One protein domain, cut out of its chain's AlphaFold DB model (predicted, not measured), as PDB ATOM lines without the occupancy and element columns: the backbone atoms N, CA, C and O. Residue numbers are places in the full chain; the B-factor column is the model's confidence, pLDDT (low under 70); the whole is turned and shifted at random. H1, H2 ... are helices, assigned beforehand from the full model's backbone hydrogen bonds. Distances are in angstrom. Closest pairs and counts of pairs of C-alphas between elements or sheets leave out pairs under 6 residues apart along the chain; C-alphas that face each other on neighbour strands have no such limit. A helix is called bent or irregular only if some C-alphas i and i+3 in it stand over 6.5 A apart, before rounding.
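This is residues 185 to 345 of the 354 residues of the protein "MYND-type domain-containing protein" of Leucosporidium creatinivorum (UniProt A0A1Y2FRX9). The longest helix, H5, is bent into an L, and its longer arm H5b packs through residues 326 to 333 on one side of a short helix in the middle, H2; H1 and H4, running opposite ways side by side, pack on the other side of H2. H3 folds back from H2 as a helical hairpin, and two long loops, residues 208 to 230 and 275 to 311, make up much of the rest, with residues 216 to 221 sticking out. The 161 printed residues include five named helices, H1 to H5 in order, and no named strand; the class is all helix. The whole is compact, with a radius of gyration of the C-alphas of 16.2 A and spans of 48 by 41 by 26 A.

H5, residues 312 to 343, was assigned as one helix by its hydrogen bonds but is bent: C-alphas 321 and 324 are 8.0 A apart. Its arms are H5a, residues 312 to 321, beginning at C-alpha 312 (27.923, 44.930, 35.785), and H5b, residues 324 to 343, 29.8 A long and ending at C-alpha 343 (49.619, 18.321, 37.560). H5b is irregular, with C-alphas 325 and 328 6.9 A apart. H1, residues 185 to 207, begins at C-alpha 185 (23.455, 45.578, 54.816) and is 30.0 A long; it has a kink of 32 degrees near residue 192 and is only just irregular, with C-alphas 190 and 193 6.6 A apart. H2 is residues 231 to 241, 15.4 A; H3 is residues 246 to 253, 10.8 A; H4 is residues 260 to 274, 20.6 A.

H5a and H5b are about perpendicular at 73 degrees and near each other. H5b touches H2, the hub, at a shallow tilt of 26 degrees, the same way; the closest C-alphas, of Asp 231 and Leu 326, are 7.0 A apart. H2 touches residues 198 to 207 of H1, closest at the C-alphas of Asn 199 and Ala 233, 5.7 A. H2 also touches residues 270 to 274 of H4, closest at the C-alphas of Arg 241 and Leu 274, 6.6 A. H1 and H4 touch at a shallow tilt of 31 degrees, opposite ways, closest at the C-alphas of Phe 198 and Met 269, 6.4 A. H2 and H3 form a hairpin, closest at the C-alphas of Cys 240 and Val 246, 6.4 A. H5b is apart from H1, H3 and H4. Every O i to N i+4 pair is within hydrogen-bond range in H2, H3, H4 and H5a; in H1 17 of 19 are, in H5b 14 of 16.

The C-alphas farthest apart, of Gly 219 and Gly 345, are 54.9 A apart. The printed part has no cut. The links H1 to H2 and H4 to H5 are long, with 23 and 37 residues; in the second, residues 299 to 300 pair antiparallel with 308 to 309. Mean pLDDT of the printed part is 85.5, and residues 213 to 222 and 290 to 295 are under 70.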
ATOM      1  N   GLU A 185      22.982  44.570  53.862       79.81
ATOM      2  CA  GLU A 185      23.455  45.578  54.816       79.81
ATOM      3  C   GLU A 185      24.071  44.913  56.052       79.81
ATOM      4  O   GLU A 185      25.144  45.311  56.506       79.81
ATOM      5  N   ARG A 186      23.447  43.839  56.550       80.69
ATOM      6  CA  ARG A 186      24.019  43.027  57.628       80.69
ATOM      7  C   ARG A 186      25.384  42.457  57.234       80.69
ATOM      8  O   ARG A 186      26.313  42.516  58.031       80.69
ATOM      9  N   ASN A 187      25.526  41.920  56.025       85.12
ATOM     10  CA  ASN A 187      26.791  41.357  55.557       85.12
ATOM     11  C   ASN A 187      27.861  42.434  55.412       85.12
ATOM     12  O   ASN A 187      28.984  42.199  55.846       85.12
ATOM     13  N   VAL A 188      27.531  43.616  54.872       83.31
ATOM     14  CA  VAL A 188      28.476  44.743  54.848       83.31
ATOM     15  C   VAL A 188      28.920  45.056  56.273       83.31
ATOM     16  O   VAL A 188      30.109  44.990  56.547       83.31
ATOM     17  N   ARG A 189      27.997  45.268  57.214       78.19
ATOM     18  CA  ARG A 189      28.336  45.586  58.612       78.19
ATOM     19  C   ARG A 189      29.208  44.527  59.290       78.19
ATOM     20  O   ARG A 189      30.148  44.871  59.991       78.19
ATOM     21  N   VAL A 190      28.924  43.241  59.080       81.00
ATOM     22  CA  VAL A 190      29.687  42.154  59.718       81.00
ATOM     23  C   VAL A 190      31.042  41.948  59.041       81.00
ATOM     24  O   VAL A 190      32.033  41.660  59.710       81.00
ATOM     25  N   TRP A 191      31.109  42.049  57.715       87.06
ATOM     26  CA  TRP A 191      32.320  41.706  56.971       87.06
ATOM     27  C   TRP A 191      33.272  42.876  56.810       87.06
ATOM     28  O   TRP A 191      34.478  42.654  56.730       87.06
ATOM     29  N   TRP A 192      32.764  44.102  56.797       86.44
ATOM     30  CA  TRP A 192      33.574  45.301  56.644       86.44
ATOM     31  C   TRP A 192      34.714  45.364  57.677       86.44
ATOM     32  O   TRP A 192      35.863  45.470  57.241       86.44
ATOM     33  N   PRO A 193      34.487  45.161  58.998       78.12
ATOM     34  CA  PRO A 193      35.575  45.136  59.983       78.12
ATOM     35  C   PRO A 193      36.622  44.063  59.700       78.12
ATOM     36  O   PRO A 193      37.813  44.297  59.904       78.12
ATOM     37  N   MET A 194      36.202  42.891  59.208       86.12
ATOM     38  CA  MET A 194      37.122  41.805  58.861       86.12
ATOM     39  C   MET A 194      37.999  42.191  57.670       86.12
ATOM     40  O   MET A 194      39.216  42.020  57.721       86.12
ATOM     41  N   PHE A 195      37.393  42.749  56.621       89.50
ATOM     42  CA  PHE A 195      38.106  43.200  55.430       89.50
ATOM     43  C   PHE A 195      39.078  44.336  55.734       89.50
ATOM     44  O   PHE A 195      40.205  44.305  55.246       89.50
ATOM     45  N   ILE A 196      38.690  45.295  56.575       85.88
ATOM     46  CA  ILE A 196      39.588  46.372  56.993       85.88
ATOM     47  C   ILE A 196      40.700  45.897  57.902       85.88
ATOM     48  O   ILE A 196      41.846  46.276  57.678       85.88
ATOM     49  N   SER A 197      40.406  45.049  58.883       84.38
ATOM     50  CA  SER A 197      41.444  44.503  59.762       84.38
ATOM     51  C   SER A 197      42.491  43.748  58.950       84.38
ATOM     52  O   SER A 197      43.688  43.966  59.122       84.38
ATOM     53  N   PHE A 198      42.038  42.929  57.997       90.31
ATOM     54  CA  PHE A 198      42.909  42.240  57.058       90.31
ATOM     55  C   PHE A 198      43.704  43.219  56.181       90.31
ATOM     56  O   PHE A 198      44.923  43.102  56.086       90.31
ATOM     57  N   ASN A 199      43.045  44.213  55.584       91.00
ATOM     58  CA  ASN A 199      43.702  45.199  54.732       91.00
ATOM     59  C   ASN A 199      44.775  45.993  55.484       91.00
ATOM     60  O   ASN A 199      45.899  46.096  55.015       91.00
ATOM     61  N   ASN A 200      44.450  46.508  56.668       85.81
ATOM     62  CA  ASN A 200      45.382  47.269  57.495       85.81
ATOM     63  C   ASN A 200      46.529  46.400  57.998       85.81
ATOM     64  O   ASN A 200      47.664  46.867  58.057       85.81
ATOM     65  N   PHE A 201      46.261  45.130  58.311       88.00
ATOM     66  CA  PHE A 201      47.316  44.182  58.626       88.00
ATOM     67  C   PHE A 201      48.283  44.029  57.448       88.00
ATOM     68  O   PHE A 201      49.491  44.163  57.638       88.00
ATOM     69  N   VAL A 202      47.768  43.792  56.237       89.50
ATOM     70  CA  VAL A 202      48.594  43.659  55.033       89.50
ATOM     71  C   VAL A 202      49.344  44.962  54.758       89.50
ATOM     72  O   VAL A 202      50.554  44.935  54.605       89.50
ATOM     73  N   ILE A 203      48.696  46.119  54.799       88.19
ATOM     74  CA  ILE A 203      49.367  47.402  54.568       88.19
ATOM     75  C   ILE A 203      50.510  47.629  55.573       88.19
ATOM     76  O   ILE A 203      51.641  47.908  55.177       88.19
ATOM     77  N   LYS A 204      50.241  47.442  56.871       85.12
ATOM     78  CA  LYS A 204      51.204  47.722  57.944       85.12
ATOM     79  C   LYS A 204      52.349  46.717  57.976       85.12
ATOM     80  O   LYS A 204      53.511  47.099  58.075       85.12
ATOM     81  N   LYS A 205      52.031  45.422  57.963       86.38
ATOM     82  CA  LYS A 205      53.025  44.355  58.160       86.38
ATOM     83  C   LYS A 205      53.671  43.910  56.867       86.38
ATOM     84  O   LYS A 205      54.830  43.516  56.876       86.38
ATOM     85  N   TYR A 206      52.913  43.959  55.784       83.88
ATOM     86  CA  TYR A 206      53.374  43.508  54.494       83.88
ATOM     87  C   TYR A 206      53.793  44.702  53.643       83.88
ATOM     88  O   TYR A 206      54.976  44.812  53.391       83.88
ATOM     89  N   ASP A 207      52.938  45.658  53.286       86.75
ATOM     90  CA  ASP A 207      53.366  46.772  52.420       86.75
ATOM     91  C   ASP A 207      54.353  47.740  53.098       86.75
ATOM     92  O   ASP A 207      55.045  48.471  52.390       86.75
ATOM     93  N   GLN A 208      54.469  47.705  54.434       86.44
ATOM     94  CA  GLN A 208      55.235  48.663  55.248       86.44
ATOM     95  C   GLN A 208      54.824  50.114  54.969       86.44
ATOM     96  O   GLN A 208      55.619  51.043  55.082       86.44
ATOM     97  N   ALA A 209      53.563  50.300  54.587       84.75
ATOM     98  CA  ALA A 209      52.969  51.603  54.371       84.75
ATOM     99  C   ALA A 209      52.112  51.985  55.588       84.75
ATOM    100  O   ALA A 209      51.656  51.101  56.327       84.75
ATOM    101  N   PRO A 210      51.864  53.288  55.809       75.12
ATOM    102  CA  PRO A 210      50.877  53.721  56.787       75.12
ATOM    103  C   PRO A 210      49.528  53.054  56.486       75.12
ATOM    104  O   PRO A 210      49.161  52.955  55.306       75.12
ATOM    105  N   PRO A 211      48.790  52.576  57.510       71.69
ATOM    106  CA  PRO A 211      47.458  52.009  57.310       71.69
ATOM    107  C   PRO A 211      46.587  52.998  56.532       71.69
ATOM    108  O   PRO A 211      46.820  54.197  56.579       71.69
ATOM    109  N   GLN A 212      45.590  52.531  55.785       70.19
ATOM    110  CA  GLN A 212      44.654  53.454  55.138       70.19
ATOM    111  C   GLN A 212      43.506  53.755  56.101       70.19
ATOM    112  O   GLN A 212      42.890  52.839  56.647       70.19
ATOM    113  N   LEU A 213      43.187  55.040  56.293       62.25
ATOM    114  CA  LEU A 213      41.931  55.449  56.917       62.25
ATOM    115  C   LEU A 213      40.840  55.101  55.914       62.25
ATOM    116  O   LEU A 213      40.663  55.794  54.911       62.25
ATOM    117  N   LEU A 214      40.168  53.979  56.142       59.62
ATOM    118  CA  LEU A 214      39.091  53.528  55.278       59.62
ATOM    119  C   LEU A 214      37.744  53.802  55.939       59.62
ATOM    120  O   LEU A 214      37.553  53.526  57.115       59.62
ATOM    121  N   GLU A 215      36.896  54.389  55.095       57.56
ATOM    122  CA  GLU A 215      35.556  54.951  55.263       57.56
ATOM    123  C   GLU A 215      35.284  55.771  56.530       57.56
ATOM    124  O   GLU A 215      35.510  55.398  57.675       57.56
ATOM    125  N   GLN A 216      34.769  56.959  56.259       59.16
ATOM    126  CA  GLN A 216      34.256  57.917  57.210       59.16
ATOM    127  C   GLN A 216      32.808  57.536  57.505       59.16
ATOM    128  O   GLN A 216      31.999  57.498  56.576       59.16
ATOM    129  N   TYR A 217      32.449  57.359  58.776       62.00
ATOM    130  CA  TYR A 217      31.062  57.618  59.136       62.00
ATOM    131  C   TYR A 217      30.838  59.127  59.076       62.00
ATOM    132  O   TYR A 217      31.444  59.875  59.847       62.00
ATOM    133  N   ASP A 218      30.044  59.588  58.111       62.19
ATOM    134  CA  ASP A 218      29.813  61.014  57.851       62.19
ATOM    135  C   ASP A 218      28.683  61.626  58.683       62.19
ATOM    136  O   ASP A 218      28.429  62.828  58.568       62.19
ATOM    137  N   GLY A 219      28.068  60.819  59.547       57.75
ATOM    138  CA  GLY A 219      26.951  61.215  60.386       57.75
ATOM    139  C   GLY A 219      25.592  60.830  59.816       57.75
ATOM    140  O   GLY A 219      24.641  60.870  60.581       57.75
ATOM    141  N   ASP A 220      25.486  60.418  58.544       57.44
ATOM    142  CA  ASP A 220      24.185  60.203  57.895       57.44
ATOM    143  C   ASP A 220      23.960  58.748  57.458       57.44
ATOM    144  O   ASP A 220      22.831  58.249  57.532       57.44
ATOM    145  N   LYS A 221      24.999  58.040  56.982       64.31
ATOM    146  CA  LYS A 221      24.862  56.656  56.482       64.31
ATOM    147  C   LYS A 221      26.041  55.771  56.876       64.31
ATOM    148  O   LYS A 221      27.200  56.145  56.739       64.31
ATOM    149  N   GLY A 222      25.738  54.559  57.350       66.56
ATOM    150  CA  GLY A 222      26.750  53.514  57.535       66.56
ATOM    151  C   GLY A 222      27.360  53.068  56.200       66.56
ATOM    152  O   GLY A 222      26.840  53.401  55.132       66.56
ATOM    153  N   ALA A 223      28.443  52.286  56.257       74.44
ATOM    154  CA  ALA A 223      29.070  51.724  55.066       74.44
ATOM    155  C   ALA A 223      28.031  50.978  54.209       74.44
ATOM    156  O   ALA A 223      27.381  50.032  54.655       74.44
ATOM    157  N   THR A 224      27.858  51.423  52.965       80.62
ATOM    158  CA  THR A 224      26.925  50.812  51.997       80.62
ATOM    159  C   THR A 224      27.609  49.781  51.105       80.62
ATOM    160  O   THR A 224      26.958  49.081  50.326       80.62
ATOM    161  N   ARG A 225      28.934  49.684  51.214       87.19
ATOM    162  CA  ARG A 225      29.790  48.810  50.425       87.19
ATOM    163  C   ARG A 225      30.922  48.262  51.285       87.19
ATOM    164  O   ARG A 225      31.259  48.828  52.314       87.19
ATOM    165  N   LEU A 226      31.517  47.165  50.840       89.75
ATOM    166  CA  LEU A 226      32.781  46.667  51.358       89.75
ATOM    167  C   LEU A 226      33.927  47.604  50.955       89.75
ATOM    168  O   LEU A 226      33.871  48.241  49.886       89.75
ATOM    169  N   PRO A 227      34.985  47.653  51.781       89.06
ATOM    170  CA  PRO A 227      36.122  48.512  51.525       89.06
ATOM    171  C   PRO A 227      36.899  48.047  50.294       89.06
ATOM    172  O   PRO A 227      36.991  46.855  49.986       89.06
ATOM    173  N   VAL A 228      37.505  49.004  49.595       90.62
ATOM    174  CA  VAL A 228      38.471  48.698  48.537       90.62
ATOM    175  C   VAL A 228      39.786  48.319  49.205       90.62
ATOM    176  O   VAL A 228      40.409  49.149  49.856       90.62
ATOM    177  N   LEU A 229      40.198  47.065  49.053       91.75
ATOM    178  CA  LEU A 229      41.461  46.588  49.614       91.75
ATOM    179  C   LEU A 229      42.648  47.031  48.744       91.75
ATOM    180  O   LEU A 229      42.495  47.213  47.532       91.75
ATOM    181  N   CYS A 230      43.834  47.140  49.344       91.69
ATOM    182  CA  CYS A 230      45.076  47.372  48.617       91.69
ATOM    183  C   CYS A 230      45.416  46.189  47.701       91.69
ATOM    184  O   CYS A 230      44.964  45.057  47.903       91.69
ATOM    185  N   ASP A 231      46.244  46.450  46.692       91.94
ATOM    186  CA  ASP A 231      46.607  45.465  45.674       91.94
ATOM    187  C   ASP A 231      47.203  44.187  46.307       91.94
ATOM    188  O   ASP A 231      46.776  43.080  45.970       91.94
ATOM    189  N   SER A 232      48.077  44.320  47.313       91.56
ATOM    190  CA  SER A 232      48.651  43.194  48.065       91.56
ATOM    191  C   SER A 232      47.595  42.363  48.803       91.56
ATOM    192  O   SER A 232      47.605  41.132  48.721       91.56
ATOM    193  N   ALA A 233      46.643  43.014  49.474       92.69
ATOM    194  CA  ALA A 233      45.574  42.347  50.213       92.69
ATOM    195  C   ALA A 233      44.642  41.574  49.263       92.69
ATOM    196  O   ALA A 233      44.314  40.411  49.518       92.69
ATOM    197  N   ARG A 234      44.272  42.173  48.121       92.62
ATOM    198  CA  ARG A 234      43.452  41.509  47.087       92.62
ATOM    199  C   ARG A 234      44.173  40.305  46.498       92.62
ATOM    200  O   ARG A 234      43.585  39.229  46.393       92.62
ATOM    201  N   MET A 235      45.448  40.470  46.151       90.94
ATOM    202  CA  MET A 235      46.267  39.391  45.607       90.94
ATOM    203  C   MET A 235      46.369  38.226  46.589       90.94
ATOM    204  O   MET A 235      46.166  37.083  46.188       90.94
ATOM    205  N   MET A 236      46.616  38.495  47.870       91.75
ATOM    206  CA  MET A 236      46.700  37.462  48.902       91.75
ATOM    207  C   MET A 236      45.374  36.700  49.066       91.75
ATOM    208  O   MET A 236      45.362  35.468  48.995       91.75
ATOM    209  N   LEU A 237      44.249  37.416  49.188       90.75
ATOM    210  CA  LEU A 237      42.906  36.823  49.254       90.75
ATOM    211  C   LEU A 237      42.622  35.901  48.070       90.75
ATOM    212  O   LEU A 237      42.141  34.780  48.245       90.75
ATOM    213  N   ILE A 238      42.933  36.359  46.860       88.62
ATOM    214  CA  ILE A 238      42.629  35.606  45.647       88.62
ATOM    215  C   ILE A 238      43.552  34.398  45.487       88.62
ATOM    216  O   ILE A 238      43.059  33.323  45.143       88.62
ATOM    217  N   ASN A 239      44.849  34.532  45.778       87.69
ATOM    218  CA  ASN A 239      45.782  33.401  45.774       87.69
ATOM    219  C   ASN A 239      45.278  32.271  46.677       87.69
ATOM    220  O   ASN A 239      45.218  31.113  46.260       87.69
ATOM    221  N   CYS A 240      44.803  32.617  47.871       87.00
ATOM    222  CA  CYS A 240      44.273  31.621  48.790       87.00
ATOM    223  C   CYS A 240      42.956  31.003  48.295       87.00
ATOM    224  O   CYS A 240      42.763  29.793  48.409       87.00
ATOM    225  N   ARG A 241      42.078  31.782  47.643       85.62
ATOM    226  CA  ARG A 241      40.853  31.252  47.006       85.62
ATOM    227  C   ARG A 241      41.133  30.266  45.873       85.62
ATOM    228  O   ARG A 241      40.318  29.376  45.637       85.62
ATOM    229  N   VAL A 242      42.252  30.410  45.162       83.69
ATOM    230  CA  VAL A 242      42.665  29.451  44.120       83.69
ATOM    231  C   VAL A 242      43.480  28.273  44.672       83.69
ATOM    232  O   VAL A 242      43.925  27.422  43.900       83.69
ATOM    233  N   GLY A 243      43.609  28.178  46.001       83.12
ATOM    234  CA  GLY A 243      44.213  27.049  46.704       83.12
ATOM    235  C   GLY A 243      45.712  27.180  46.966       83.12
ATOM    236  O   GLY A 243      46.343  26.169  47.261       83.12
ATOM    237  N   MET A 244      46.291  28.378  46.845       85.25
ATOM    238  CA  MET A 244      47.653  28.635  47.322       85.25
ATOM    239  C   MET A 244      47.638  28.748  48.856       85.25
ATOM    240  O   MET A 244      46.872  29.558  49.380       85.25
ATOM    241  N   PRO A 245      48.452  27.973  49.589       86.62
ATOM    242  CA  PRO A 245      48.623  28.168  51.025       86.62
ATOM    243  C   PRO A 245      49.117  29.587  51.340       86.62
ATOM    244  O   PRO A 245      49.913  30.146  50.583       86.62
ATOM    245  N   VAL A 246      48.674  30.154  52.467       84.06
ATOM    246  CA  VAL A 246      49.113  31.488  52.924       84.06
ATOM    247  C   VAL A 246      50.639  31.527  53.048       84.06
ATOM    248  O   VAL A 246      51.261  32.459  52.549       84.06
ATOM    249  N   ASP A 247      51.239  30.475  53.600       84.00
ATOM    250  CA  ASP A 247      52.691  30.324  53.751       84.00
ATOM    251  C   ASP A 247      53.426  30.397  52.420       84.00
ATOM    252  O   ASP A 247      54.378  31.155  52.278       84.00
ATOM    253  N   GLU A 248      52.946  29.662  51.415       87.44
ATOM    254  CA  GLU A 248      53.546  29.676  50.081       87.44
ATOM    255  C   GLU A 248      53.462  31.078  49.460       87.44
ATOM    256  O   GLU A 248      54.417  31.541  48.833       87.44
ATOM    257  N   PHE A 249      52.336  31.775  49.652       84.62
ATOM    258  CA  PHE A 249      52.196  33.153  49.190       84.62
ATOM    259  C   PHE A 249      53.206  34.077  49.878       84.62
ATOM    260  O   PHE A 249      53.885  34.838  49.189       84.62
ATOM    261  N   LEU A 250      53.308  34.005  51.208       83.69
ATOM    262  CA  LEU A 250      54.207  34.842  52.004       83.69
ATOM    263  C   LEU A 250      55.675  34.602  51.641       83.69
ATOM    264  O   LEU A 250      56.408  35.564  51.420       83.69
ATOM    265  N   GLU A 251      56.083  33.342  51.495       86.25
ATOM    266  CA  GLU A 251      57.449  32.986  51.102       86.25
ATOM    267  C   GLU A 251      57.795  33.475  49.693       86.25
ATOM    268  O   GLU A 251      58.907  33.939  49.444       86.25
ATOM    269  N   ARG A 252      56.843  33.428  48.752       84.12
ATOM    270  CA  ARG A 252      57.098  33.880  47.377       84.12
ATOM    271  C   ARG A 252      57.312  35.382  47.297       84.12
ATOM    272  O   ARG A 252      58.032  35.856  46.419       84.12
ATOM    273  N   THR A 253      56.610  36.136  48.128       79.62
ATOM    274  CA  THR A 253      56.536  37.577  47.952       79.62
ATOM    275  C   THR A 253      57.424  38.351  48.919       79.62
ATOM    276  O   THR A 253      57.930  39.402  48.525       79.62
ATOM    277  N   ARG A 254      57.656  37.841  50.138       78.56
ATOM    278  CA  ARG A 254      58.534  38.437  51.162       78.56
ATOM    279  C   ARG A 254      59.134  37.367  52.099       78.56
ATOM    280  O   ARG A 254      58.748  37.302  53.270       78.56
ATOM    281  N   PRO A 255      60.089  36.550  51.624       77.19
ATOM    282  CA  PRO A 255      60.663  35.465  52.418       77.19
ATOM    283  C   PRO A 255      61.334  35.989  53.697       77.19
ATOM    284  O   PRO A 255      62.118  36.940  53.657       77.19
ATOM    285  N   GLY A 256      61.004  35.377  54.839       80.31
ATOM    286  CA  GLY A 256      61.620  35.655  56.144       80.31
ATOM    287  C   GLY A 256      61.297  37.009  56.795       80.31
ATOM    288  O   GLY A 256      61.940  37.362  57.781       80.31
ATOM    289  N   GLN A 257      60.338  37.789  56.278       80.19
ATOM    290  CA  GLN A 257      60.061  39.143  56.793       80.19
ATOM    291  C   GLN A 257      58.934  39.231  57.832       80.19
ATOM    292  O   GLN A 257      58.773  40.278  58.460       80.19
ATOM    293  N   LEU A 258      58.132  38.178  58.010       84.50
ATOM    294  CA  LEU A 258      56.968  38.213  58.894       84.50
ATOM    295  C   LEU A 258      57.244  37.439  60.188       84.50
ATOM    296  O   LEU A 258      57.605  36.268  60.151       84.50
ATOM    297  N   GLU A 259      57.035  38.081  61.337       88.50
ATOM    298  CA  GLU A 259      57.081  37.404  62.636       88.50
ATOM    299  C   GLU A 259      56.036  36.278  62.701       88.50
ATOM    300  O   GLU A 259      54.895  36.461  62.270       88.50
ATOM    301  N   GLU A 260      56.372  35.150  63.330       88.06
ATOM    302  CA  GLU A 260      55.488  33.975  63.415       88.06
ATOM    303  C   GLU A 260      54.113  34.303  64.026       88.06
ATOM    304  O   GLU A 260      53.066  33.838  63.576       88.06
ATOM    305  N   LYS A 261      54.081  35.201  65.018       84.69
ATOM    306  CA  LYS A 261      52.829  35.683  65.618       84.69
ATOM    307  C   LYS A 261      51.962  36.456  64.618       84.69
ATOM    308  O   LYS A 261      50.737  36.342  64.641       84.69
ATOM    309  N   ALA A 262      52.585  37.263  63.762       85.06
ATOM    310  CA  ALA A 262      51.889  38.013  62.724       85.06
ATOM    311  C   ALA A 262      51.370  37.059  61.636       85.06
ATOM    312  O   ALA A 262      50.219  37.188  61.217       85.06
ATOM    313  N   LYS A 263      52.162  36.048  61.265       87.38
ATOM    314  CA  LYS A 263      51.758  34.974  60.355       87.38
ATOM    315  C   LYS A 263      50.500  34.248  60.840       87.38
ATOM    316  O   LYS A 263      49.505  34.215  60.119       87.38
ATOM    317  N   LEU A 264      50.478  33.804  62.099       87.31
ATOM    318  CA  LEU A 264      49.309  33.144  62.691       87.31
ATOM    319  C   LEU A 264      48.058  34.043  62.692       87.31
ATOM    320  O   LEU A 264      46.949  33.593  62.396       87.31
ATOM    321  N   GLY A 265      48.220  35.334  63.004       86.56
ATOM    322  CA  GLY A 265      47.123  36.303  62.946       86.56
ATOM    323  C   GLY A 265      46.553  36.461  61.532       86.56
ATOM    324  O   GLY A 265      45.333  36.507  61.354       86.56
ATOM    325  N   LEU A 266      47.429  36.497  60.527       88.00
ATOM    326  CA  LEU A 266      47.056  36.578  59.120       88.00
ATOM    327  C   LEU A 266      46.330  35.320  58.643       88.00
ATOM    328  O   LEU A 266      45.275  35.429  58.022       88.00
ATOM    329  N   GLU A 267      46.851  34.137  58.965       88.25
ATOM    330  CA  GLU A 267      46.215  32.855  58.652       88.25
ATOM    331  C   GLU A 267      44.812  32.756  59.251       88.25
ATOM    332  O   GLU A 267      43.873  32.356  58.564       88.25
ATOM    333  N   MET A 268      44.642  33.174  60.508       88.31
ATOM    334  CA  MET A 268      43.337  33.190  61.165       88.31
ATOM    335  C   MET A 268      42.354  34.124  60.442       88.31
ATOM    336  O   MET A 268      41.220  33.725  60.166       88.31
ATOM    337  N   MET A 269      42.779  35.345  60.092       88.94
ATOM    338  CA  MET A 269      41.948  36.290  59.329       88.94
ATOM    339  C   MET A 269      41.589  35.745  57.945       88.94
ATOM    340  O   MET A 269      40.423  35.777  57.548       88.94
ATOM    341  N   MET A 270      42.565  35.181  57.239       89.62
ATOM    342  CA  MET A 270      42.363  34.558  55.936       89.62
ATOM    343  C   MET A 270      41.405  33.372  56.020       89.62
ATOM    344  O   MET A 270      40.466  33.289  55.233       89.62
ATOM    345  N   GLY A 271      41.566  32.497  57.010       89.31
ATOM    346  CA  GLY A 271      40.666  31.374  57.249       89.31
ATOM    347  C   GLY A 271      39.216  31.815  57.463       89.31
ATOM    348  O   GLY A 271      38.302  31.163  56.960       89.31
ATOM    349  N   MET A 272      38.984  32.942  58.145       88.75
ATOM    350  CA  MET A 272      37.641  33.522  58.284       88.75
ATOM    351  C   MET A 272      37.104  34.067  56.954       88.75
ATOM    352  O   MET A 272      35.982  33.736  56.571       88.75
ATOM    353  N   LEU A 273      37.902  34.848  56.217       89.81
ATOM    354  CA  LEU A 273      37.485  35.461  54.947       89.81
ATOM    355  C   LEU A 273      37.244  34.436  53.827       89.81
ATOM    356  O   LEU A 273      36.378  34.637  52.975       89.81
ATOM    357  N   LEU A 274      37.986  33.327  53.822       89.06
ATOM    358  CA  LEU A 274      37.849  32.248  52.839       89.06
ATOM    359  C   LEU A 274      36.624  31.358  53.090       89.06
ATOM    360  O   LEU A 274      36.155  30.711  52.158       89.06
ATOM    361  N   ARG A 275      36.088  31.346  54.319       89.62
ATOM    362  CA  ARG A 275      34.839  30.648  54.674       89.62
ATOM    363  C   ARG A 275      33.582  31.442  54.321       89.62
ATOM    364  O   ARG A 275      32.477  30.915  54.453       89.62
ATOM    365  N   LEU A 276      33.724  32.701  53.903       89.00
ATOM    366  CA  LEU A 276      32.582  33.490  53.457       89.00
ATOM    367  C   LEU A 276      31.950  32.835  52.215       89.00
ATOM    368  O   LEU A 276      32.676  32.383  51.324       89.00
ATOM    369  N   PRO A 277      30.607  32.776  52.128       90.44
ATOM    370  CA  PRO A 277      29.932  32.274  50.934       90.44
ATOM    371  C   PRO A 277      30.267  33.166  49.739       90.44
ATOM    372  O   PRO A 277      30.713  34.286  49.924       90.44
ATOM    373  N   LYS A 278      29.988  32.738  48.508       90.81
ATOM    374  CA  LYS A 278      30.127  33.627  47.343       90.81
ATOM    375  C   LYS A 278      29.366  34.932  47.550       90.81
ATOM    376  O   LYS A 278      28.184  34.914  47.912       90.81
ATOM    377  N   PHE A 279      30.042  36.048  47.307       93.06
ATOM    378  CA  PHE A 279      29.491  37.366  47.571       93.06
ATOM    379  C   PHE A 279      29.989  38.414  46.583       93.06
ATOM    380  O   PHE A 279      31.046  38.276  45.972       93.06
ATOM    381  N   CYS A 280      29.229  39.496  46.437       93.62
ATOM    382  CA  CYS A 280      29.667  40.647  45.664       93.62
ATOM    383  C   CYS A 280      30.746  41.437  46.419       93.62
ATOM    384  O   CYS A 280      30.446  42.010  47.465       93.62
ATOM    385  N   ILE A 281      31.953  41.571  45.856       94.31
ATOM    386  CA  ILE A 281      33.077  42.304  46.481       94.31
ATOM    387  C   ILE A 281      32.794  43.798  46.716       94.31
ATOM    388  O   ILE A 281      33.526  44.463  47.437       94.31
ATOM    389  N   VAL A 282      31.720  44.332  46.125       92.56
ATOM    390  CA  VAL A 282      31.277  45.712  46.338       92.56
ATOM    391  C   VAL A 282      30.230  45.792  47.439       92.56
ATOM    392  O   VAL A 282      30.448  46.510  48.395       92.56
ATOM    393  N   CYS A 283      29.109  45.073  47.361       90.81
ATOM    394  CA  CYS A 283      27.999  45.269  48.306       90.81
ATOM    395  C   CYS A 283      27.792  44.138  49.319       90.81
ATOM    396  O   CYS A 283      26.795  44.156  50.022       90.81
ATOM    397  N   ALA A 284      28.655  43.121  49.370       91.12
ATOM    398  CA  ALA A 284      28.497  41.944  50.235       91.12
ATOM    399  C   ALA A 284      27.228  41.089  49.993       91.12
ATOM    400  O   ALA A 284      26.948  40.163  50.757       91.12
ATOM    401  N   ALA A 285      26.462  41.349  48.926       90.19
ATOM    402  CA  ALA A 285      25.298  40.532  48.583       90.19
ATOM    403  C   ALA A 285      25.719  39.085  48.299       90.19
ATOM    404  O   ALA A 285      26.646  38.856  47.517       90.19
ATOM    405  N   THR A 286      25.021  38.126  48.904       90.81
ATOM    406  CA  THR A 286      25.214  36.685  48.686       90.81
ATOM    407  C   THR A 286      24.160  36.132  47.734       90.81
ATOM    408  O   THR A 286      23.165  36.786  47.422       90.81
ATOM    409  N   GLU A 287      24.336  34.885  47.296       86.44
ATOM    410  CA  GLU A 287      23.270  34.165  46.587       86.44
ATOM    411  C   GLU A 287      22.027  33.932  47.477       86.44
ATOM    412  O   GLU A 287      20.922  33.850  46.948       86.44
ATOM    413  N   ARG A 288      22.185  33.869  48.813       79.62
ATOM    414  CA  ARG A 288      21.101  33.588  49.780       79.62
ATOM    415  C   ARG A 288      20.291  34.823  50.188       79.62
ATOM    416  O   ARG A 288      19.084  34.701  50.353       79.62
ATOM    417  N   ALA A 289      20.924  35.995  50.250       70.56
ATOM    418  CA  ALA A 289      20.326  37.282  50.630       70.56
ATOM    419  C   ALA A 289      19.174  37.777  49.737       70.56
ATOM    420  O   ALA A 289      18.590  38.825  49.996       70.56
ATOM    421  N   ASN A 290      18.858  37.051  48.667       65.00
ATOM    422  CA  ASN A 290      18.050  37.518  47.548       65.00
ATOM    423  C   ASN A 290      16.661  36.860  47.493       65.00
ATOM    424  O   ASN A 290      16.241  36.376  46.444       65.00
ATOM    425  N   THR A 291      15.926  36.842  48.608       57.00
ATOM    426  CA  THR A 291      14.574  36.248  48.671       57.00
ATOM    427  C   THR A 291      13.444  37.182  48.225       57.00
ATOM    428  O   THR A 291      12.327  36.711  48.026       57.00
ATOM    429  N   GLN A 292      13.699  38.477  48.003       52.69
ATOM    430  CA  GLN A 292      12.672  39.428  47.563       52.69
ATOM    431  C   GLN A 292      12.995  40.042  46.184       52.69
ATOM    432  O   GLN A 292      13.775  40.975  46.030       52.69
ATOM    433  N   ALA A 293      12.326  39.476  45.176       52.78
ATOM    434  CA  ALA A 293      11.847  40.085  43.929       52.78
ATOM    435  C   ALA A 293      12.745  40.298  42.691       52.78
ATOM    436  O   ALA A 293      12.154  40.414  41.624       52.78
ATOM    437  N   GLN A 294      14.084  40.268  42.701       58.88
ATOM    438  CA  GLN A 294      14.848  40.275  41.426       58.88
ATOM    439  C   GLN A 294      16.293  39.776  41.592       58.88
ATOM    440  O   GLN A 294      17.231  40.527  41.851       58.88
ATOM    441  N   VAL A 295      16.481  38.463  41.442       56.19
ATOM    442  CA  VAL A 295      17.774  37.793  41.634       56.19
ATOM    443  C   VAL A 295      18.726  38.107  40.476       56.19
ATOM    444  O   VAL A 295      18.536  37.625  39.358       56.19
ATOM    445  N   LYS A 296      19.825  38.823  40.745       73.69
ATOM    446  CA  LYS A 296      21.018  38.744  39.890       73.69
ATOM    447  C   LYS A 296      21.979  37.716  40.491       73.69
ATOM    448  O   LYS A 296      22.579  37.944  41.536       73.69
ATOM    449  N   LYS A 297      22.113  36.565  39.819       90.62
ATOM    450  CA  LYS A 297      23.143  35.547  40.096       90.62
ATOM    451  C   LYS A 297      24.509  36.223  40.242       90.62
ATOM    452  O   LYS A 297      24.853  37.045  39.394       90.62
ATOM    453  N   ILE A 298      25.288  35.848  41.259       94.00
ATOM    454  CA  ILE A 298      26.668  36.321  41.400       94.00
ATOM    455  C   ILE A 298      27.476  35.860  40.180       94.00
ATOM    456  O   ILE A 298      27.554  34.669  39.864       94.00
ATOM    457  N   ARG A 299      28.043  36.821  39.453       95.25
ATOM    458  CA  ARG A 299      28.863  36.610  38.258       95.25
ATOM    459  C   ARG A 299      30.317  36.874  38.595       95.25
ATOM    460  O   ARG A 299      30.628  37.744  39.400       95.25
ATOM    461  N   ARG A 300      31.211  36.146  37.939       96.00
ATOM    462  CA  ARG A 300      32.650  36.389  38.039       96.00
ATOM    463  C   ARG A 300      33.102  37.363  36.969       96.00
ATOM    464  O   ARG A 300      32.507  37.414  35.892       96.00
ATOM    465  N   CYS A 301      34.176  38.095  37.245       97.06
ATOM    466  CA  CYS A 301      34.880  38.840  36.209       97.06
ATOM    467  C   CYS A 301      35.250  37.889  35.059       97.06
ATOM    468  O   CYS A 301      35.962  36.913  35.281       97.06
ATOM    469  N   THR A 302      34.816  38.177  33.833       96.00
ATOM    470  CA  THR A 302      35.132  37.348  32.652       96.00
ATOM    471  C   THR A 302      36.621  37.341  32.315       96.00
ATOM    472  O   THR A 302      37.104  36.400  31.697       96.00
ATOM    473  N   GLY A 303      37.348  38.375  32.744       95.56
ATOM    474  CA  GLY A 303      38.795  38.447  32.635       95.56
ATOM    475  C   GLY A 303      39.474  37.458  33.576       95.56
ATOM    476  O   GLY A 303      40.001  36.448  33.130       95.56
ATOM    477  N   CYS A 304      39.519  37.771  34.871       94.88
ATOM    478  CA  CYS A 304      40.313  37.007  35.838       94.88
ATOM    479  C   CYS A 304      39.611  35.792  36.451       94.88
ATOM    480  O   CYS A 304      40.276  34.969  37.073       94.88
ATOM    481  N   ASN A 305      38.285  35.686  36.327       93.44
ATOM    482  CA  ASN A 305      37.459  34.650  36.954       93.44
ATOM    483  C   ASN A 305      37.616  34.535  38.490       93.44
ATOM    484  O   ASN A 305      37.261  33.509  39.073       93.44
ATOM    485  N   ALA A 306      38.149  35.572  39.143       91.19
ATOM    486  CA  ALA A 306      38.467  35.568  40.569       91.19
ATOM    487  C   ALA A 306      37.514  36.429  41.408       91.19
ATOM    488  O   ALA A 306      37.046  35.981  42.452       91.19
ATOM    489  N   GLU A 307      37.221  37.646  40.951       94.25
ATOM    490  CA  GLU A 307      36.331  38.572  41.656       94.25
ATOM    491  C   GLU A 307      34.868  38.336  41.280       94.25
ATOM    492  O   GLU A 307      34.550  38.007  40.131       94.25
ATOM    493  N   GLU A 308      33.986  38.506  42.262       95.19
ATOM    494  CA  GLU A 308      32.567  38.163  42.195       95.19
ATOM    495  C   GLU A 308      31.691  39.418  42.374       95.19
ATOM    496  O   GLU A 308      31.921  40.253  43.251       95.19
ATOM    497  N   TYR A 309      30.671  39.563  41.524       95.75
ATOM    498  CA  TYR A 309      29.798  40.735  41.453       95.75
ATOM    499  C   TYR A 309      28.337  40.325  41.279       95.75
ATOM    500  O   TYR A 309      28.026  39.407  40.524       95.75
ATOM    501  N   CYS A 310      27.413  41.044  41.915       93.62
ATOM    502  CA  CYS A 310      25.982  40.867  41.652       93.62
ATOM    503  C   CYS A 310      25.510  41.623  40.398       93.62
ATOM    504  O   CYS A 310      24.407  41.377  39.922       93.62
ATOM    505  N   SER A 311      26.312  42.534  39.832       93.56
ATOM    506  CA  SER A 311      25.934  43.284  38.632       93.56
ATOM    507  C   SER A 311      27.133  43.848  37.859       93.56
ATOM    508  O   SER A 311      28.244  43.940  38.387       93.56
ATOM    509  N   GLU A 312      26.908  44.247  36.602       95.94
ATOM    510  CA  GLU A 312      27.923  44.930  35.785       95.94
ATOM    511  C   GLU A 312      28.271  46.314  36.340       95.94
ATOM    512  O   GLU A 312      29.401  46.774  36.192       95.94
ATOM    513  N   GLU A 313      27.326  46.985  37.000       95.81
ATOM    514  CA  GLU A 313      27.570  48.275  37.644       95.81
ATOM    515  C   GLU A 313      28.615  48.135  38.755       95.81
ATOM    516  O   GLU A 313      29.585  48.891  38.772       95.81
ATOM    517  N   HIS A 314      28.485  47.128  39.627       95.38
ATOM    518  CA  HIS A 314      29.484  46.847  40.662       95.38
ATOM    519  C   HIS A 314      30.830  46.421  40.069       95.38
ATOM    520  O   HIS A 314      31.870  46.868  40.549       95.38
ATOM    521  N   GLN A 315      30.835  45.650  38.977       97.44
ATOM    522  CA  GLN A 315      32.078  45.347  38.266       97.44
ATOM    523  C   GLN A 315      32.750  46.621  37.726       97.44
ATOM    524  O   GLN A 315      33.954  46.790  37.887       97.44
ATOM    525  N   LYS A 316      31.995  47.549  37.121       97.50
ATOM    526  CA  LYS A 316      32.515  48.836  36.614       97.50
ATOM    527  C   LYS A 316      33.022  49.739  37.742       97.50
ATOM    528  O   LYS A 316      34.031  50.421  37.560       97.50
ATOM    529  N   GLN A 317      32.342  49.760  38.889       95.50
ATOM    530  CA  GLN A 317      32.790  50.499  40.074       95.50
ATOM    531  C   GLN A 317      34.133  49.961  40.574       95.50
ATOM    532  O   GLN A 317      35.078  50.727  40.750       95.50
ATOM    533  N   ASP A 318      34.246  48.644  40.731       96.25
ATOM    534  CA  ASP A 318      35.477  48.001  41.184       96.25
ATOM    535  C   ASP A 318      36.613  48.084  40.146       96.25
ATOM    536  O   ASP A 318      37.785  48.259  40.491       96.25
ATOM    537  N   TRP A 319      36.270  48.070  38.852       97.06
ATOM    538  CA  TRP A 319      37.211  48.313  37.756       97.06
ATOM    539  C   TRP A 319      37.936  49.649  37.917       97.06
ATOM    540  O   TRP A 319      39.164  49.694  37.813       97.06
ATOM    541  N   LYS A 320      37.183  50.717  38.216       95.94
ATOM    542  CA  LYS A 320      37.724  52.056  38.494       95.94
ATOM    543  C   LYS A 320      38.486  52.108  39.821       95.94
ATOM    544  O   LYS A 320      39.488  52.808  39.903       95.94
ATOM    545  N   ALA A 321      38.031  51.363  40.829       91.06
ATOM    546  CA  ALA A 321      38.635  51.343  42.161       91.06
ATOM    547  C   ALA A 321      40.019  50.668  42.207       91.06
ATOM    548  O   ALA A 321      40.801  50.932  43.115       91.06
ATOM    549  N   GLY A 322      40.353  49.827  41.227       92.12
ATOM    550  CA  GLY A 322      41.693  49.243  41.116       92.12
ATOM    551  C   GLY A 322      41.741  47.899  40.406       92.12
ATOM    552  O   GLY A 322      42.804  47.516  39.917       92.12
ATOM    553  N   HIS A 323      40.599  47.217  40.250       95.75
ATOM    554  CA  HIS A 323      40.570  45.886  39.645       95.75
ATOM    555  C   HIS A 323      41.167  45.862  38.232       95.75
ATOM    556  O   HIS A 323      41.783  44.870  37.857       95.75
ATOM    557  N   LYS A 324      41.075  46.959  37.462       96.25
ATOM    558  CA  LYS A 324      41.701  47.063  36.132       96.25
ATOM    559  C   LYS A 324      43.189  46.701  36.141       96.25
ATOM    560  O   LYS A 324      43.637  46.001  35.236       96.25
ATOM    561  N   ARG A 325      43.943  47.199  37.128       94.56
ATOM    562  CA  ARG A 325      45.392  46.968  37.234       94.56
ATOM    563  C   ARG A 325      45.676  45.510  37.583       94.56
ATOM    564  O   ARG A 325      46.466  44.864  36.912       94.56
ATOM    565  N   LEU A 326      44.930  44.989  38.554       94.06
ATOM    566  CA  LEU A 326      45.100  43.637  39.083       94.06
ATOM    567  C   LEU A 326      44.579  42.537  38.158       94.06
ATOM    568  O   LEU A 326      45.058  41.412  38.214       94.06
ATOM    569  N   CYS A 327      43.584  42.813  37.311       96.06
ATOM    570  CA  CYS A 327      42.875  41.780  36.554       96.06
ATOM    571  C   CYS A 327      43.828  40.900  35.729       96.06
ATOM    572  O   CYS A 327      43.638  39.686  35.672       96.06
ATOM    573  N   LYS A 328      44.882  41.485  35.146       95.00
ATOM    574  CA  LYS A 328      45.891  40.744  34.376       95.00
ATOM    575  C   LYS A 328      46.736  39.816  35.256       95.00
ATOM    576  O   LYS A 328      46.971  38.671  34.874       95.00
ATOM    577  N   ASP A 329      47.139  40.269  36.436       92.19
ATOM    578  CA  ASP A 329      47.914  39.447  37.371       92.19
ATOM    579  C   ASP A 329      47.051  38.308  37.916       92.19
ATOM    580  O   ASP A 329      47.460  37.149  37.937       92.19
ATOM    581  N   LEU A 330      45.792  38.605  38.234       90.31
ATOM    582  CA  LEU A 330      44.813  37.612  38.667       90.31
ATOM    583  C   LEU A 330      44.518  36.566  37.580       90.31
ATOM    584  O   LEU A 330      44.357  35.388  37.893       90.31
ATOM    585  N   GLN A 331      44.490  36.962  36.303       93.19
ATOM    586  CA  GLN A 331      44.394  36.023  35.180       93.19
ATOM    587  C   GLN A 331      45.569  35.044  35.152       93.19
ATOM    588  O   GLN A 331      45.363  33.848  34.937       93.19
ATOM    589  N   LEU A 332      46.793  35.543  35.344       91.75
ATOM    590  CA  LEU A 332      47.990  34.708  35.355       91.75
ATOM    591  C   LEU A 332      47.948  33.722  36.525       91.75
ATOM    592  O   LEU A 332      48.101  32.520  36.313       91.75
ATOM    593  N   LEU A 333      47.626  34.205  37.724       87.50
ATOM    594  CA  LEU A 333      47.489  33.364  38.913       87.50
ATOM    595  C   LEU A 333      46.429  32.278  38.744       87.50
ATOM    596  O   LEU A 333      46.649  31.127  39.117       87.50
ATOM    597  N   HIS A 334      45.285  32.614  38.144       86.81
ATOM    598  CA  HIS A 334      44.241  31.632  37.879       86.81
ATOM    599  C   HIS A 334      44.733  30.533  36.927       86.81
ATOM    600  O   HIS A 334      44.517  29.349  37.188       86.81
ATOM    601  N   LYS A 335      45.451  30.902  35.856       90.81
ATOM    602  CA  LYS A 335      46.060  29.938  34.924       90.81
ATOM    603  C   LYS A 335      47.094  29.051  35.618       90.81
ATOM    604  O   LYS A 335      47.080  27.838  35.418       90.81
ATOM    605  N   GLU A 336      47.956  29.626  36.455       90.19
ATOM    606  CA  GLU A 336      48.941  28.873  37.241       90.19
ATOM    607  C   GLU A 336      48.274  27.878  38.193       90.19
ATOM    608  O   GLU A 336      48.705  26.727  38.282       90.19
ATOM    609  N   ALA A 337      47.214  28.299  38.885       85.50
ATOM    610  CA  ALA A 337      46.465  27.446  39.797       85.50
ATOM    611  C   ALA A 337      45.803  26.275  39.059       85.50
ATOM    612  O   ALA A 337      45.921  25.130  39.496       85.50
ATOM    613  N   LEU A 338      45.183  26.528  37.901       85.75
ATOM    614  CA  LEU A 338      44.626  25.473  37.047       85.75
ATOM    615  C   LEU A 338      45.712  24.500  36.561       85.75
ATOM    616  O   LEU A 338      45.515  23.287  36.599       85.75
ATOM    617  N   ALA A 339      46.884  25.007  36.168       90.50
ATOM    618  CA  ALA A 339      48.003  24.170  35.744       90.50
ATOM    619  C   ALA A 339      48.546  23.297  36.891       90.50
ATOM    620  O   ALA A 339      48.863  22.126  36.682       90.50
ATOM    621  N   ARG A 340      48.626  23.830  38.119       86.38
ATOM    622  CA  ARG A 340      48.988  23.049  39.318       86.38
ATOM    623  C   ARG A 340      47.958  21.968  39.618       86.38
ATOM    624  O   ARG A 340      48.338  20.834  39.895       86.38
ATOM    625  N   GLN A 341      46.672  22.304  39.533       83.62
ATOM    626  CA  GLN A 341      45.592  21.339  39.731       83.62
ATOM    627  C   GLN A 341      45.699  20.189  38.727       83.62
ATOM    628  O   GLN A 341      45.691  19.033  39.148       83.62
ATOM    629  N   ALA A 342      45.913  20.497  37.443       88.06
ATOM    630  CA  ALA A 342      46.111  19.493  36.401       88.06
ATOM    631  C   ALA A 342      47.311  18.570  36.685       88.06
ATOM    632  O   ALA A 342      47.204  17.361  36.509       88.06
ATOM    633  N   ARG A 343      48.432  19.115  37.188       91.81
ATOM    634  CA  ARG A 343      49.619  18.321  37.560       91.81
ATOM    635  C   ARG A 343      49.417  17.445  38.792       91.81
ATOM    636  O   ARG A 343      50.028  16.389  38.882       91.81
ATOM    637  N   SER A 344      48.584  17.871  39.743       88.44
ATOM    638  CA  SER A 344      48.390  17.132  40.997       88.44
ATOM    639  C   SER A 344      47.651  15.802  40.828       88.44
ATOM    640  O   SER A 344      47.587  15.031  41.779       88.44
ATOM    641  N   GLY A 345      47.045  15.543  39.662       86.88
ATOM    642  CA  GLY A 345      46.298  14.312  39.389       86.88
ATOM    643  C   GLY A 345      45.045  14.114  40.250       86.88
ATOM    644  O   GLY A 345      44.334  13.135  40.058       86.88
TER     645      GLY A 345